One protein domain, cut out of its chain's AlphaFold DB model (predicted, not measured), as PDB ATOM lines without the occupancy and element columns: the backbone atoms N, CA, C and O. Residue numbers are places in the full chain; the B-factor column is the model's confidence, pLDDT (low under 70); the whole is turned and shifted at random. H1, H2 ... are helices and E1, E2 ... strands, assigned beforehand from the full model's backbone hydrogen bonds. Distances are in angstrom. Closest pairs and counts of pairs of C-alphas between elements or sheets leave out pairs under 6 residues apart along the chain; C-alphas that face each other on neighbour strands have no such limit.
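Overview. This is residues 4 to 98 of the 100 residues of an uncharacterized protein of Desulfurella amilsii (UniProt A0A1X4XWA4). Two short parallel strands, E1 and E2, form a very small sheet in the middle, with a pair of helices toward each end of the longest axis: H1 and H5 toward one end, H2 and H4 toward the other. H5 packs on the strands from its end, H3 packs on E2 at its other side, and the long link of residues 14 to 27 crosses from the H1 end to the H2 end. The printed part has 95 residues with five named helices and two named strands, in the order H1 H2 E1 H3 H4 E2 H5, and its class is mostly helix. The whole is compact, with a radius of gyration of the C-alphas of 12.8 A, and spans 34 by 26 by 23 A.

Arrangement. E1, residues 48 to 50, and E2, residues 76 to 78, are parallel neighbours with 21 degrees between their directions. Their C-alphas 48 and 76 face each other at 4.7 A, and N 50 and O 77 are within hydrogen-bond range at 2.9 A, as are N 77 and O 48 at 2.9 A. With H3, residues 53 to 59, and H4, residues 61 to 66, between them, they make a strand-helix-strand unit, two parallel neighbour strands joined through helices, with a right-handed crossover. The closest C-alphas of H3 and E2 are those of Pro 53 and Ala 76, 4.9 A apart. H3 and H4 meet only through their link. H5, residues 84 to 96, comes closest to E2 at the C-alphas of Val 77 and Ile 91, 6.8 A. H1, residues 4 to 13, touches H5, the closest C-alphas being those of Val 6 and Ile 88, 5.7 A; they run the same way at a steep tilt of 39 degrees. H2, residues 28 to 38, touches H4, closest at the C-alphas of Lys 35 and Ala 63, 5.2 A, the same way at a steep tilt of 57 degrees. H1 and H2 are apart, as are H4 and H5. In H1, H2, H3, H4 and H5 every O i to N i+4 pair is within hydrogen-bond range.

Along the chain. E1 is 6.1 A long from first to last C-alpha, beginning at C-alpha 48 (172.455, 216.881, 201.335), and E2 is 7.1 A. H5 is the longest helix, 18.5 A, and ends at C-alpha 96 (159.013, 221.076, 197.809). H1 is 14.5 A, from C-alpha 4 (167.441, 205.388, 210.156), H2 is 15.6 A, H3 is 9.9 A and H4 is 8.6 A.

Size, cuts and confidence. The two C-alphas farthest apart, those of Gln 68 and Asp 83, are 34.1 A from each other. The printed part has no cut. The link from H1 to H2, 14 residues, is long. The mean pLDDT of the printed part is 94.4, and residue 98 is the one printed residue under 70.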
ATOM      1  N   PHE A   4     168.076 206.485 210.900       96.81
ATOM      2  CA  PHE A   4     167.441 205.388 210.156       96.81
ATOM      3  C   PHE A   4     165.940 205.611 209.949       96.81
ATOM      4  O   PHE A   4     165.390 205.215 208.924       96.81
ATOM      5  N   GLU A   5     165.287 206.274 210.900       97.44
ATOM      6  CA  GLU A   5     163.883 206.668 210.801       97.44
ATOM      7  C   GLU A   5     163.708 207.816 209.801       97.44
ATOM      8  O   GLU A   5     162.850 207.711 208.929       97.44
ATOM      9  N   VAL A   6     164.606 208.816 209.813       97.19
ATOM     10  CA  VAL A   6     164.663 209.856 208.766       97.19
ATOM     11  C   VAL A   6     164.752 209.222 207.374       97.19
ATOM     12  O   VAL A   6     163.906 209.496 206.525       97.19
ATOM     13  N   LEU A   7     165.715 208.320 207.137       96.81
ATOM     14  CA  LEU A   7     165.842 207.638 205.842       96.81
ATOM     15  C   LEU A   7     164.588 206.827 205.476       96.81
ATOM     16  O   LEU A   7     164.164 206.831 204.320       96.81
ATOM     17  N   ASN A   8     164.002 206.105 206.432       96.69
ATOM     18  CA  ASN A   8     162.863 205.236 206.152       96.69
ATOM     19  C   ASN A   8     161.591 206.022 205.807       96.69
ATOM     20  O   ASN A   8     160.880 205.603 204.895       96.69
ATOM     21  N   GLU A   9     161.322 207.145 206.476       96.81
ATOM     22  CA  GLU A   9     160.171 207.992 206.143       96.81
ATOM     23  C   GLU A   9     160.358 208.677 204.784       96.81
ATOM     24  O   GLU A   9     159.516 208.502 203.905       96.81
ATOM     25  N   LEU A  10     161.509 209.316 204.533       96.00
ATOM     26  CA  LEU A  10     161.791 209.958 203.237       96.00
ATOM     27  C   LEU A  10     161.664 208.977 202.052       96.00
ATOM     28  O   LEU A  10     161.141 209.337 200.996       96.00
ATOM     29  N   ARG A  11     162.069 207.712 202.241       95.44
ATOM     30  CA  ARG A  11     161.908 206.632 201.251       95.44
ATOM     31  C   ARG A  11     160.449 206.187 201.061       95.44
ATOM     32  O   ARG A  11     160.080 205.785 199.958       95.44
ATOM     33  N   LYS A  12     159.618 206.192 202.110       95.38
ATOM     34  CA  LYS A  12     158.185 205.838 202.007       95.38
ATOM     35  C   LYS A  12     157.396 206.888 201.236       95.38
ATOM     36  O   LYS A  12     156.500 206.514 200.481       95.38
ATOM     37  N   ASP A  13     157.735 208.160 201.429       90.50
ATOM     38  CA  ASP A  13     157.018 209.294 200.842       90.50
ATOM     39  C   ASP A  13     157.263 209.455 199.334       90.50
ATOM     40  O   ASP A  13     156.483 210.123 198.662       90.50
ATOM     41  N   LYS A  14     158.314 208.818 198.789       89.62
ATOM     42  CA  LYS A  14     158.671 208.824 197.353       89.62
ATOM     43  C   LYS A  14     158.874 210.224 196.754       89.62
ATOM     44  O   LYS A  14     158.702 210.414 195.556       89.62
ATOM     45  N   ILE A  15     159.263 211.186 197.590       91.75
ATOM     46  CA  ILE A  15     159.700 212.526 197.163       91.75
ATOM     47  C   ILE A  15     161.084 212.444 196.488       91.75
ATOM     48  O   ILE A  15     161.405 213.255 195.628       91.75
ATOM     49  N   PHE A  16     161.879 211.432 196.852       94.81
ATOM     50  CA  PHE A  16     163.198 211.138 196.292       94.81
ATOM     51  C   PHE A  16     163.215 209.714 195.722       94.81
ATOM     52  O   PHE A  16     162.656 208.802 196.338       94.81
ATOM     53  N   ASP A  17     163.902 209.504 194.596       95.38
ATOM     54  CA  ASP A  17     164.048 208.176 193.973       95.38
ATOM     55  C   ASP A  17     164.858 207.199 194.837       95.38
ATOM     56  O   ASP A  17     164.595 205.994 194.864       95.38
ATOM     57  N   PHE A  18     165.844 207.718 195.573       95.19
ATOM     58  CA  PHE A  18     166.640 206.965 196.535       95.19
ATOM     59  C   PHE A  18     167.080 207.851 197.705       95.19
ATOM     60  O   PHE A  18     167.056 209.078 197.636       95.19
ATOM     61  N   VAL A  19     167.511 207.208 198.791       96.25
ATOM     62  CA  VAL A  19     168.128 207.855 199.955       96.25
ATOM     63  C   VAL A  19     169.390 207.091 200.343       96.25
ATOM     64  O   VAL A  19     169.440 205.866 200.217       96.25
ATOM     65  N   ALA A  20     170.404 207.803 200.825       95.94
ATOM     66  CA  ALA A  20     171.666 207.229 201.279       95.94
ATOM     67  C   ALA A  20     172.108 207.878 202.598       95.94
ATOM     68  O   ALA A  20     171.721 209.003 202.907       95.94
ATOM     69  N   LEU A  21     172.922 207.161 203.373       96.62
ATOM     70  CA  LEU A  21     173.527 207.652 204.608       96.62
ATOM     71  C   LEU A  21     175.036 207.428 204.536       96.62
ATOM     72  O   LEU A  21     175.479 206.284 204.453       96.62
ATOM     73  N   HIS A  22     175.808 208.510 204.625       97.00
ATOM     74  CA  HIS A  22     177.247 208.451 204.870       97.00
ATOM     75  C   HIS A  22     177.515 208.907 206.314       97.00
ATOM     76  O   HIS A  22     177.055 209.996 206.669       97.00
ATOM     77  N   PRO A  23     178.228 208.136 207.161       93.88
ATOM     78  CA  PRO A  23     178.429 208.493 208.572       93.88
ATOM     79  C   PRO A  23     179.107 209.853 208.774       93.88
ATOM     80  O   PRO A  23     178.762 210.588 209.697       93.88
ATOM     81  N   GLN A  24     180.049 210.195 207.892       94.88
ATOM     82  CA  GLN A  24     180.761 211.468 207.901       94.88
ATOM     83  C   GLN A  24     181.063 211.891 206.459       94.88
ATOM     84  O   GLN A  24     182.144 211.661 205.940       94.88
ATOM     85  N   LEU A  25     180.078 212.470 205.766       96.56
ATOM     86  CA  LEU A  25     180.217 212.881 204.355       96.56
ATOM     87  C   LEU A  25     181.336 213.918 204.116       96.56
ATOM     88  O   LEU A  25     181.776 214.097 202.994       96.56
ATOM     89  N   CYS A  26     181.785 214.603 205.168       94.88
ATOM     90  CA  CYS A  26     182.807 215.649 205.134       94.88
ATOM     91  C   CYS A  26     184.250 215.160 205.381       94.88
ATOM     92  O   CYS A  26     185.113 215.982 205.694       94.88
ATOM     93  N   ALA A  27     184.489 213.849 205.323       96.19
ATOM     94  CA  ALA A  27     185.814 213.233 205.363       96.19
ATOM     95  C   ALA A  27     186.230 212.745 203.961       96.19
ATOM     96  O   ALA A  27     185.397 212.682 203.059       96.19
ATOM     97  N   ASP A  28     187.506 212.392 203.791       95.38
ATOM     98  CA  ASP A  28     188.105 212.010 202.501       95.38
ATOM     99  C   ASP A  28     187.351 210.861 201.789       95.38
ATOM    100  O   ASP A  28     187.233 210.847 200.565       95.38
ATOM    101  N   ASP A  29     186.795 209.909 202.546       96.94
ATOM    102  CA  ASP A  29     185.962 208.815 202.025       96.94
ATOM    103  C   ASP A  29     184.564 209.286 201.581       96.94
ATOM    104  O   ASP A  29     184.003 208.759 200.620       96.94
ATOM    105  N   GLY A  30     184.031 210.324 202.230       97.06
ATOM    106  CA  GLY A  30     182.795 211.004 201.847       97.06
ATOM    107  C   GLY A  30     182.907 211.782 200.532       97.06
ATOM    108  O   GLY A  30     181.961 211.768 199.739       97.06
ATOM    109  N   ASP A  31     184.066 212.384 200.250       95.69
ATOM    110  CA  ASP A  31     184.338 213.018 198.954       95.69
ATOM    111  C   ASP A  31     184.380 211.973 197.826       95.69
ATOM    112  O   ASP A  31     183.724 212.151 196.797       95.69
ATOM    113  N   GLU A  32     185.073 210.846 198.016       97.19
ATOM    114  CA  GLU A  32     185.093 209.749 197.033       97.19
ATOM    115  C   GLU A  32     183.716 209.081 196.864       97.19
ATOM    116  O   GLU A  32     183.331 208.721 195.744       97.19
ATOM    117  N   PHE A  33     182.919 208.986 197.935       97.31
ATOM    118  CA  PHE A  33     181.515 208.578 197.863       97.31
ATOM    119  C   PHE A  33     180.695 209.533 196.979       97.31
ATOM    120  O   PHE A  33     179.994 209.069 196.076       97.31
ATOM    121  N   LEU A  34     180.807 210.854 197.177       96.12
ATOM    122  CA  LEU A  34     180.104 211.849 196.356       96.12
ATOM    123  C   LEU A  34     180.543 211.809 194.893       96.12
ATOM    124  O   LEU A  34     179.681 211.799 194.014       96.12
ATOM    125  N   LYS A  35     181.851 211.734 194.617       95.88
ATOM    126  CA  LYS A  35     182.376 211.610 193.246       95.88
ATOM    127  C   LYS A  35     181.823 210.372 192.550       95.88
ATOM    128  O   LYS A  35     181.337 210.466 191.423       95.88
ATOM    129  N   THR A  36     181.865 209.224 193.226       95.88
ATOM    130  CA  THR A  36     181.389 207.942 192.686       95.88
ATOM    131  C   THR A  36     179.885 207.981 192.421       95.88
ATOM    132  O   THR A  36     179.444 207.589 191.340       95.88
ATOM    133  N   LEU A  37     179.099 208.503 193.368       95.56
ATOM    134  CA  LEU A  37     177.649 208.634 193.242       95.56
ATOM    135  C   LEU A  37     177.272 209.564 192.079       95.56
ATOM    136  O   LEU A  37     176.553 209.153 191.172       95.56
ATOM    137  N   LEU A  38     177.794 210.794 192.074       95.19
ATOM    138  CA  LEU A  38     177.432 211.848 191.118       95.19
ATOM    139  C   LEU A  38     178.045 211.671 189.722       95.19
ATOM    140  O   LEU A  38     177.597 212.307 188.767       95.19
ATOM    141  N   SER A  39     179.035 210.788 189.562       93.06
ATOM    142  CA  SER A  39     179.522 210.389 188.232       93.06
ATOM    143  C   SER A  39     178.450 209.645 187.422       93.06
ATOM    144  O   SER A  39     178.529 209.600 186.190       93.06
ATOM    145  N   ASN A  40     177.424 209.095 188.083       86.25
ATOM    146  CA  ASN A  40     176.250 208.532 187.430       86.25
ATOM    147  C   ASN A  40     175.382 209.644 186.815       86.25
ATOM    148  O   ASN A  40     174.703 210.389 187.519       86.25
ATOM    149  N   LYS A  41     175.350 209.710 185.480       85.00
ATOM    150  CA  LYS A  41     174.620 210.740 184.719       85.00
ATOM    151  C   LYS A  41     173.088 210.625 184.774       85.00
ATOM    152  O   LYS A  41     172.416 211.453 184.173       85.00
ATOM    153  N   ASN A  42     172.550 209.639 185.497       91.81
ATOM    154  CA  ASN A  42     171.116 209.489 185.761       91.81
ATOM    155  C   ASN A  42     170.664 210.167 187.068       91.81
ATOM    156  O   ASN A  42     169.501 210.038 187.438       91.81
ATOM    157  N   ILE A  43     171.563 210.831 187.804       93.75
ATOM    158  CA  ILE A  43     171.182 211.672 188.944       93.75
ATOM    159  C   ILE A  43     170.905 213.073 188.412       93.75
ATOM    160  O   ILE A  43     171.802 213.717 187.869       93.75
ATOM    161  N   ASP A  44     169.671 213.542 188.584       92.50
ATOM    162  CA  ASP A  44     169.305 214.908 188.236       92.50
ATOM    163  C   ASP A  44     169.633 215.888 189.357       92.50
ATOM    164  O   ASP A  44     170.358 216.838 189.105       92.50
ATOM    165  N   GLU A  45     169.169 215.661 190.585       94.75
ATOM    166  CA  GLU A  45     169.406 216.547 191.734       94.75
ATOM    167  C   GLU A  45     169.951 215.765 192.938       94.75
ATOM    168  O   GLU A  45     169.647 214.582 193.101       94.75
ATOM    169  N   ILE A  46     170.732 216.420 193.805       95.81
ATOM    170  CA  ILE A  46     171.188 215.836 195.075       95.81
ATOM    171  C   ILE A  46     170.861 216.754 196.251       95.81
ATOM    172  O   ILE A  46     171.171 217.941 196.243       95.81
ATOM    173  N   TYR A  47     170.268 216.169 197.289       96.94
ATOM    174  CA  TYR A  47     169.863 216.853 198.512       96.94
ATOM    175  C   TYR A  47     170.726 216.359 199.668       96.94
ATOM    176  O   TYR A  47     170.671 215.180 200.022       96.94
ATOM    177  N   ILE A  48     171.532 217.248 200.256       97.31
ATOM    178  CA  ILE A  48     172.455 216.881 201.335       97.31
ATOM    179  C   ILE A  48     171.981 217.476 202.665       97.31
ATOM    180  O   ILE A  48     171.937 218.690 202.872       97.31
ATOM    181  N   ALA A  49     171.607 216.588 203.583       97.44
ATOM    182  CA  ALA A  49     171.174 216.939 204.926       97.44
ATOM    183  C   ALA A  49     172.332 216.702 205.904       97.44
ATOM    184  O   ALA A  49     172.736 215.565 206.149       97.44
ATOM    185  N   GLY A  50     172.910 217.784 206.419       96.31
ATOM    186  CA  GLY A  50     174.209 217.758 207.081       96.31
ATOM    187  C   GLY A  50     174.416 218.956 207.999       96.31
ATOM    188  O   GLY A  50     173.627 219.179 208.912       96.31
ATOM    189  N   CYS A  51     175.513 219.689 207.787       95.56
ATOM    190  CA  CYS A  51     175.879 220.884 208.551       95.56
ATOM    191  C   CYS A  51     175.394 222.187 207.880       95.56
ATOM    192  O   CYS A  51     174.471 222.158 207.073       95.56
ATOM    193  N   ASP A  52     175.993 223.336 208.204       96.50
ATOM    194  CA  ASP A  52     175.630 224.627 207.603       96.50
ATOM    195  C   ASP A  52     175.650 224.564 206.052       96.50
ATOM    196  O   ASP A  52     176.659 224.132 205.484       96.50
ATOM    197  N   PRO A  53     174.594 225.006 205.337       95.44
ATOM    198  CA  PRO A  53     174.511 224.856 203.882       95.44
ATOM    199  C   PRO A  53     175.629 225.558 203.101       95.44
ATOM    200  O   PRO A  53     176.053 225.058 202.059       95.44
ATOM    201  N   ARG A  54     176.155 226.688 203.593       95.25
ATOM    202  CA  ARG A  54     177.265 227.409 202.943       95.25
ATOM    203  C   ARG A  54     178.578 226.652 203.122       95.25
ATOM    204  O   ARG A  54     179.413 226.648 202.219       95.25
ATOM    205  N   MET A  55     178.753 225.992 204.268       95.38
ATOM    206  CA  MET A  55     179.873 225.076 204.489       95.38
ATOM    207  C   MET A  55     179.774 223.858 203.567       95.38
ATOM    208  O   MET A  55     180.753 223.563 202.886       95.38
ATOM    209  N   GLN A  56     178.606 223.217 203.461       95.50
ATOM    210  CA  GLN A  56     178.388 222.090 202.539       95.50
ATOM    211  C   GLN A  56     178.708 222.465 201.080       95.50
ATOM    212  O   GLN A  56     179.499 221.788 200.426       95.50
ATOM    213  N   GLN A  57     178.189 223.602 200.598       93.62
ATOM    214  CA  GLN A  57     178.493 224.142 199.263       93.62
ATOM    215  C   GLN A  57     179.984 224.397 199.025       93.62
ATOM    216  O   GLN A  57     180.444 224.284 197.891       93.62
ATOM    217  N   LYS A  58     180.745 224.776 200.059       94.00
ATOM    218  CA  LYS A  58     182.192 224.986 199.944       94.00
ATOM    219  C   LYS A  58     182.961 223.666 199.945       94.00
ATOM    220  O   LYS A  58     183.898 223.541 199.167       94.00
ATOM    221  N   MET A  59     182.599 222.735 200.829       94.25
ATOM    222  CA  MET A  59     183.320 221.475 201.026       94.25
ATOM    223  C   MET A  59     183.148 220.540 199.829       94.25
ATOM    224  O   MET A  59     184.129 220.169 199.202       94.25
ATOM    225  N   PHE A  60     181.907 220.258 199.434       95.81
ATOM    226  CA  PHE A  60     181.618 219.272 198.386       95.81
ATOM    227  C   PHE A  60     181.851 219.789 196.960       95.81
ATOM    228  O   PHE A  60     181.667 219.053 195.993       95.81
ATOM    229  N   LYS A  61     182.257 221.057 196.810       93.94
ATOM    230  CA  LYS A  61     182.415 221.738 195.520       93.94
ATOM    231  C   LYS A  61     183.332 220.989 194.560       93.94
ATOM    232  O   LYS A  61     183.007 220.869 193.380       93.94
ATOM    233  N   ASP A  62     184.482 220.535 195.049       94.94
ATOM    234  CA  ASP A  62     185.496 219.925 194.193       94.94
ATOM    235  C   ASP A  62     185.105 218.483 193.826       94.94
ATOM    236  O   ASP A  62     185.161 218.137 192.648       94.94
ATOM    237  N   ALA A  63     184.536 217.708 194.758       95.69
ATOM    238  CA  ALA A  63     183.930 216.399 194.477       95.69
ATOM    239  C   ALA A  63     182.789 216.472 193.435       95.69
ATOM    240  O   ALA A  63     182.780 215.720 192.458       95.69
ATOM    241  N   ILE A  64     181.861 217.426 193.591       95.00
ATOM    242  CA  ILE A  64     180.761 217.693 192.642       95.00
ATOM    243  C   ILE A  64     181.306 218.065 191.253       95.00
ATOM    244  O   ILE A  64     180.832 217.566 190.228       95.00
ATOM    245  N   LYS A  65     182.327 218.925 191.211       95.12
ATOM    246  CA  LYS A  65     182.963 219.375 189.968       95.12
ATOM    247  C   LYS A  65     183.723 218.246 189.263       95.12
ATOM    248  O   LYS A  65     183.653 218.163 188.037       95.12
ATOM    249  N   GLU A  66     184.429 217.390 190.000       95.81
ATOM    250  CA  GLU A  66     185.145 216.225 189.455       95.81
ATOM    251  C   GLU A  66     184.183 215.193 188.852       95.81
ATOM    252  O   GLU A  66     184.433 214.700 187.753       95.81
ATOM    253  N   ALA A  67     183.024 214.967 189.479       95.19
ATOM    254  CA  ALA A  67     181.928 214.171 188.913       95.19
ATOM    255  C   ALA A  67     181.282 214.789 187.648       95.19
ATOM    256  O   ALA A  67     180.477 214.144 186.963       95.19
ATOM    257  N   GLN A  68     181.628 216.041 187.320       94.62
ATOM    258  CA  GLN A  68     180.978 216.880 186.308       94.62
ATOM    259  C   GLN A  68     179.461 216.994 186.541       94.62
ATOM    260  O   GLN A  68     178.671 216.920 185.595       94.62
ATOM    261  N   PHE A  69     179.060 217.116 187.805       94.94
ATOM    262  CA  PHE A  69     177.681 217.363 188.206       94.94
ATOM    263  C   PHE A  69     177.437 218.874 188.327       94.94
ATOM    264  O   PHE A  69     178.348 219.642 188.651       94.94
ATOM    265  N   ASP A  70     176.216 219.324 188.040       91.25
ATOM    266  CA  ASP A  70     175.878 220.744 188.119       91.25
ATOM    267  C   ASP A  70     175.706 221.170 189.584       91.25
ATOM    268  O   ASP A  70     174.770 220.763 190.268       91.25
ATOM    269  N   ASN A  71     176.601 222.032 190.068       84.81
ATOM    270  CA  ASN A  71     176.565 222.539 191.437       84.81
ATOM    271  C   ASN A  71     175.317 223.396 191.738       84.81
ATOM    272  O   ASN A  71     175.039 223.656 192.906       84.81
ATOM    273  N   LEU A  72     174.557 223.846 190.732       87.19
ATOM    274  CA  LEU A  72     173.249 224.471 190.963       87.19
ATOM    275  C   LEU A  72     172.190 223.465 191.428       87.19
ATOM    276  O   LEU A  72     171.210 223.881 192.041       87.19
ATOM    277  N   LYS A  73     172.403 222.163 191.206       92.06
ATOM    278  CA  LYS A  73     171.480 221.074 191.555       92.06
ATOM    279  C   LYS A  73     171.737 220.463 192.955       92.06
ATOM    280  O   LYS A  73     171.517 219.272 193.184       92.06
ATOM    281  N   HIS A  74     172.240 221.304 193.870       94.25
ATOM    282  CA  HIS A  74     172.601 221.045 195.276       94.25
ATOM    283  C   HIS A  74     172.491 222.373 196.075       94.25
ATOM    284  O   HIS A  74     173.279 223.292 195.861       94.25
ATOM    285  N   HIS A  75     171.520 222.661 196.953       96.19
ATOM    286  CA  HIS A  75     170.522 221.866 197.698       96.19
ATOM    287  C   HIS A  75     171.093 221.181 198.958       96.19
ATOM    288  O   HIS A  75     171.272 219.967 199.023       96.19
ATOM    289  N   ALA A  76     171.362 221.997 199.983       96.50
ATOM    290  CA  ALA A  76     171.878 221.580 201.287       96.50
ATOM    291  C   ALA A  76     171.011 222.128 202.437       96.50
ATOM    292  O   ALA A  76     170.545 223.266 202.366       96.50
ATOM    293  N   VAL A  77     170.842 221.350 203.511       97.19
ATOM    294  CA  VAL A  77     170.112 221.726 204.742       97.19
ATOM    295  C   VAL A  77     170.899 221.315 205.995       97.19
ATOM    296  O   VAL A  77     171.538 220.263 206.003       97.19
ATOM    297  N   ASP A  78     170.873 222.139 207.053       97.50
ATOM    298  CA  ASP A  78     171.467 221.797 208.358       97.50
ATOM    299  C   ASP A  78     170.442 221.067 209.227       97.50
ATOM    300  O   ASP A  78     169.352 221.585 209.460       97.50
ATOM    301  N   ILE A  79     170.804 219.886 209.728       97.12
ATOM    302  CA  ILE A  79     169.943 219.049 210.581       97.12
ATOM    303  C   ILE A  79     170.579 218.721 211.942       97.12
ATOM    304  O   ILE A  79     170.010 217.963 212.729       97.12
ATOM    305  N   ARG A  80     171.763 219.267 212.257       93.81
ATOM    306  CA  ARG A  80     172.598 218.803 213.391       93.81
ATOM    307  C   ARG A  80     171.944 218.925 214.766       93.81
ATOM    308  O   ARG A  80     172.249 218.130 215.648       93.81
ATOM    309  N   ASN A  81     171.068 219.912 214.939       94.75
ATOM    310  CA  ASN A  81     170.396 220.218 216.206       94.75
ATOM    311  C   ASN A  81     168.885 219.924 216.166       94.75
ATOM    312  O   ASN A  81     168.137 220.438 216.994       94.75
ATOM    313  N   MET A  82     168.431 219.132 215.192       97.25
ATOM    314  CA  MET A  82     167.025 218.765 215.024       97.25
ATOM    315  C   MET A  82     166.689 217.437 215.719       97.25
ATOM    316  O   MET A  82     167.529 216.539 215.866       97.25
ATOM    317  N   ASP A  83     165.430 217.284 216.130       98.31
ATOM    318  CA  ASP A  83     164.851 215.960 216.356       98.31
ATOM    319  C   ASP A  83     164.529 215.259 215.020       98.31
ATOM    320  O   ASP A  83     164.743 215.801 213.936       98.31
ATOM    321  N   THR A  84     164.078 214.004 215.094       98.12
ATOM    322  CA  THR A  84     163.785 213.192 213.902       98.12
ATOM    323  C   THR A  84     162.706 213.831 213.022       98.12
ATOM    324  O   THR A  84     162.871 213.876 211.806       98.12
ATOM    325  N   THR A  85     161.633 214.354 213.620       97.94
ATOM    326  CA  THR A  85     160.493 214.934 212.895       97.94
ATOM    327  C   THR A  85     160.898 216.223 212.190       97.94
ATOM    328  O   THR A  85     160.710 216.354 210.983       97.94
ATOM    329  N   SER A  86     161.554 217.120 212.924       98.12
ATOM    330  CA  SER A  86     162.042 218.411 212.433       98.12
ATOM    331  C   SER A  86     163.020 218.240 211.265       98.12
ATOM    332  O   SER A  86     162.954 218.981 210.287       98.12
ATOM    333  N   ALA A  87     163.895 217.229 211.328       98.19
ATOM    334  CA  ALA A  87     164.816 216.909 210.239       98.19
ATOM    335  C   ALA A  87     164.090 216.383 208.989       98.19
ATOM    336  O   ALA A  87     164.412 216.802 207.878       98.19
ATOM    337  N   ILE A  88     163.093 215.503 209.153       97.44
ATOM    338  CA  ILE A  88     162.266 215.011 208.037       97.44
ATOM    339  C   ILE A  88     161.538 216.181 207.362       97.44
ATOM    340  O   ILE A  88     161.561 216.286 206.136       97.44
ATOM    341  N   GLU A  89     160.919 217.070 208.139       97.31
ATOM    342  CA  GLU A  89     160.203 218.240 207.619       97.31
ATOM    343  C   GLU A  89     161.141 219.212 206.893       97.31
ATOM    344  O   GLU A  89     160.848 219.610 205.768       97.31
ATOM    345  N   ALA A  90     162.308 219.526 207.466       97.44
ATOM    346  CA  ALA A  90     163.288 220.412 206.836       97.44
ATOM    347  C   ALA A  90     163.796 219.872 205.483       97.44
ATOM    348  O   ALA A  90     163.920 220.632 204.520       97.44
ATOM    349  N   ILE A  91     164.037 218.560 205.379       97.06
ATOM    350  CA  ILE A  91     164.460 217.909 204.127       97.06
ATOM    351  C   ILE A  91     163.329 217.916 203.086       97.06
ATOM    352  O   ILE A  91     163.575 218.196 201.912       97.06
ATOM    353  N   LYS A  92     162.083 217.653 203.502       95.94
ATOM    354  CA  LYS A  92     160.904 217.711 202.619       95.94
ATOM    355  C   LYS A  92     160.646 219.118 202.093       95.94
ATOM    356  O   LYS A  92     160.364 219.277 200.909       95.94
ATOM    357  N   ASN A  93     160.754 220.130 202.951       95.62
ATOM    358  CA  ASN A  93     160.538 221.523 202.566       95.62
ATOM    359  C   ASN A  93     161.575 221.966 201.528       95.62
ATOM    360  O   ASN A  93     161.181 222.487 200.491       95.62
ATOM    361  N   LEU A  94     162.858 221.625 201.713       95.19
ATOM    362  CA  LEU A  94     163.913 221.910 200.730       95.19
ATOM    363  C   LEU A  94     163.619 221.329 199.328       95.19
ATOM    364  O   LEU A  94     163.974 221.949 198.328       95.19
ATOM    365  N   ALA A  95     162.981 220.156 199.241       92.06
ATOM    366  CA  ALA A  95     162.562 219.569 197.965       92.06
ATOM    367  C   ALA A  95     161.297 220.236 197.390       92.06
ATOM    368  O   ALA A  95     161.234 220.530 196.198       92.06
ATOM    369  N   ASN A  96     160.301 220.519 198.234       86.50
ATOM    370  CA  ASN A  96     159.013 221.076 197.809       86.50
ATOM    371  C   ASN A  96     159.073 222.571 197.441       86.50
ATOM    372  O   ASN A  96     158.330 223.011 196.565       86.50
ATOM    373  N   GLU A  97     159.967 223.352 198.056       76.19
ATOM    374  CA  GLU A  97     160.170 224.788 197.778       76.19
ATOM    375  C   GLU A  97     160.636 225.077 196.337       76.19
ATOM    376  O   GLU A  97     160.624 226.224 195.901       76.19
ATOM    377  N   LYS A  98     161.010 224.040 195.576       54.09
ATOM    378  CA  LYS A  98     161.477 224.121 194.181       54.09
ATOM    379  C   LYS A  98     160.389 223.783 193.154       54.09
ATOM    380  O   LYS A  98     160.675 223.734 191.962       54.09
TER     381      LYS A  98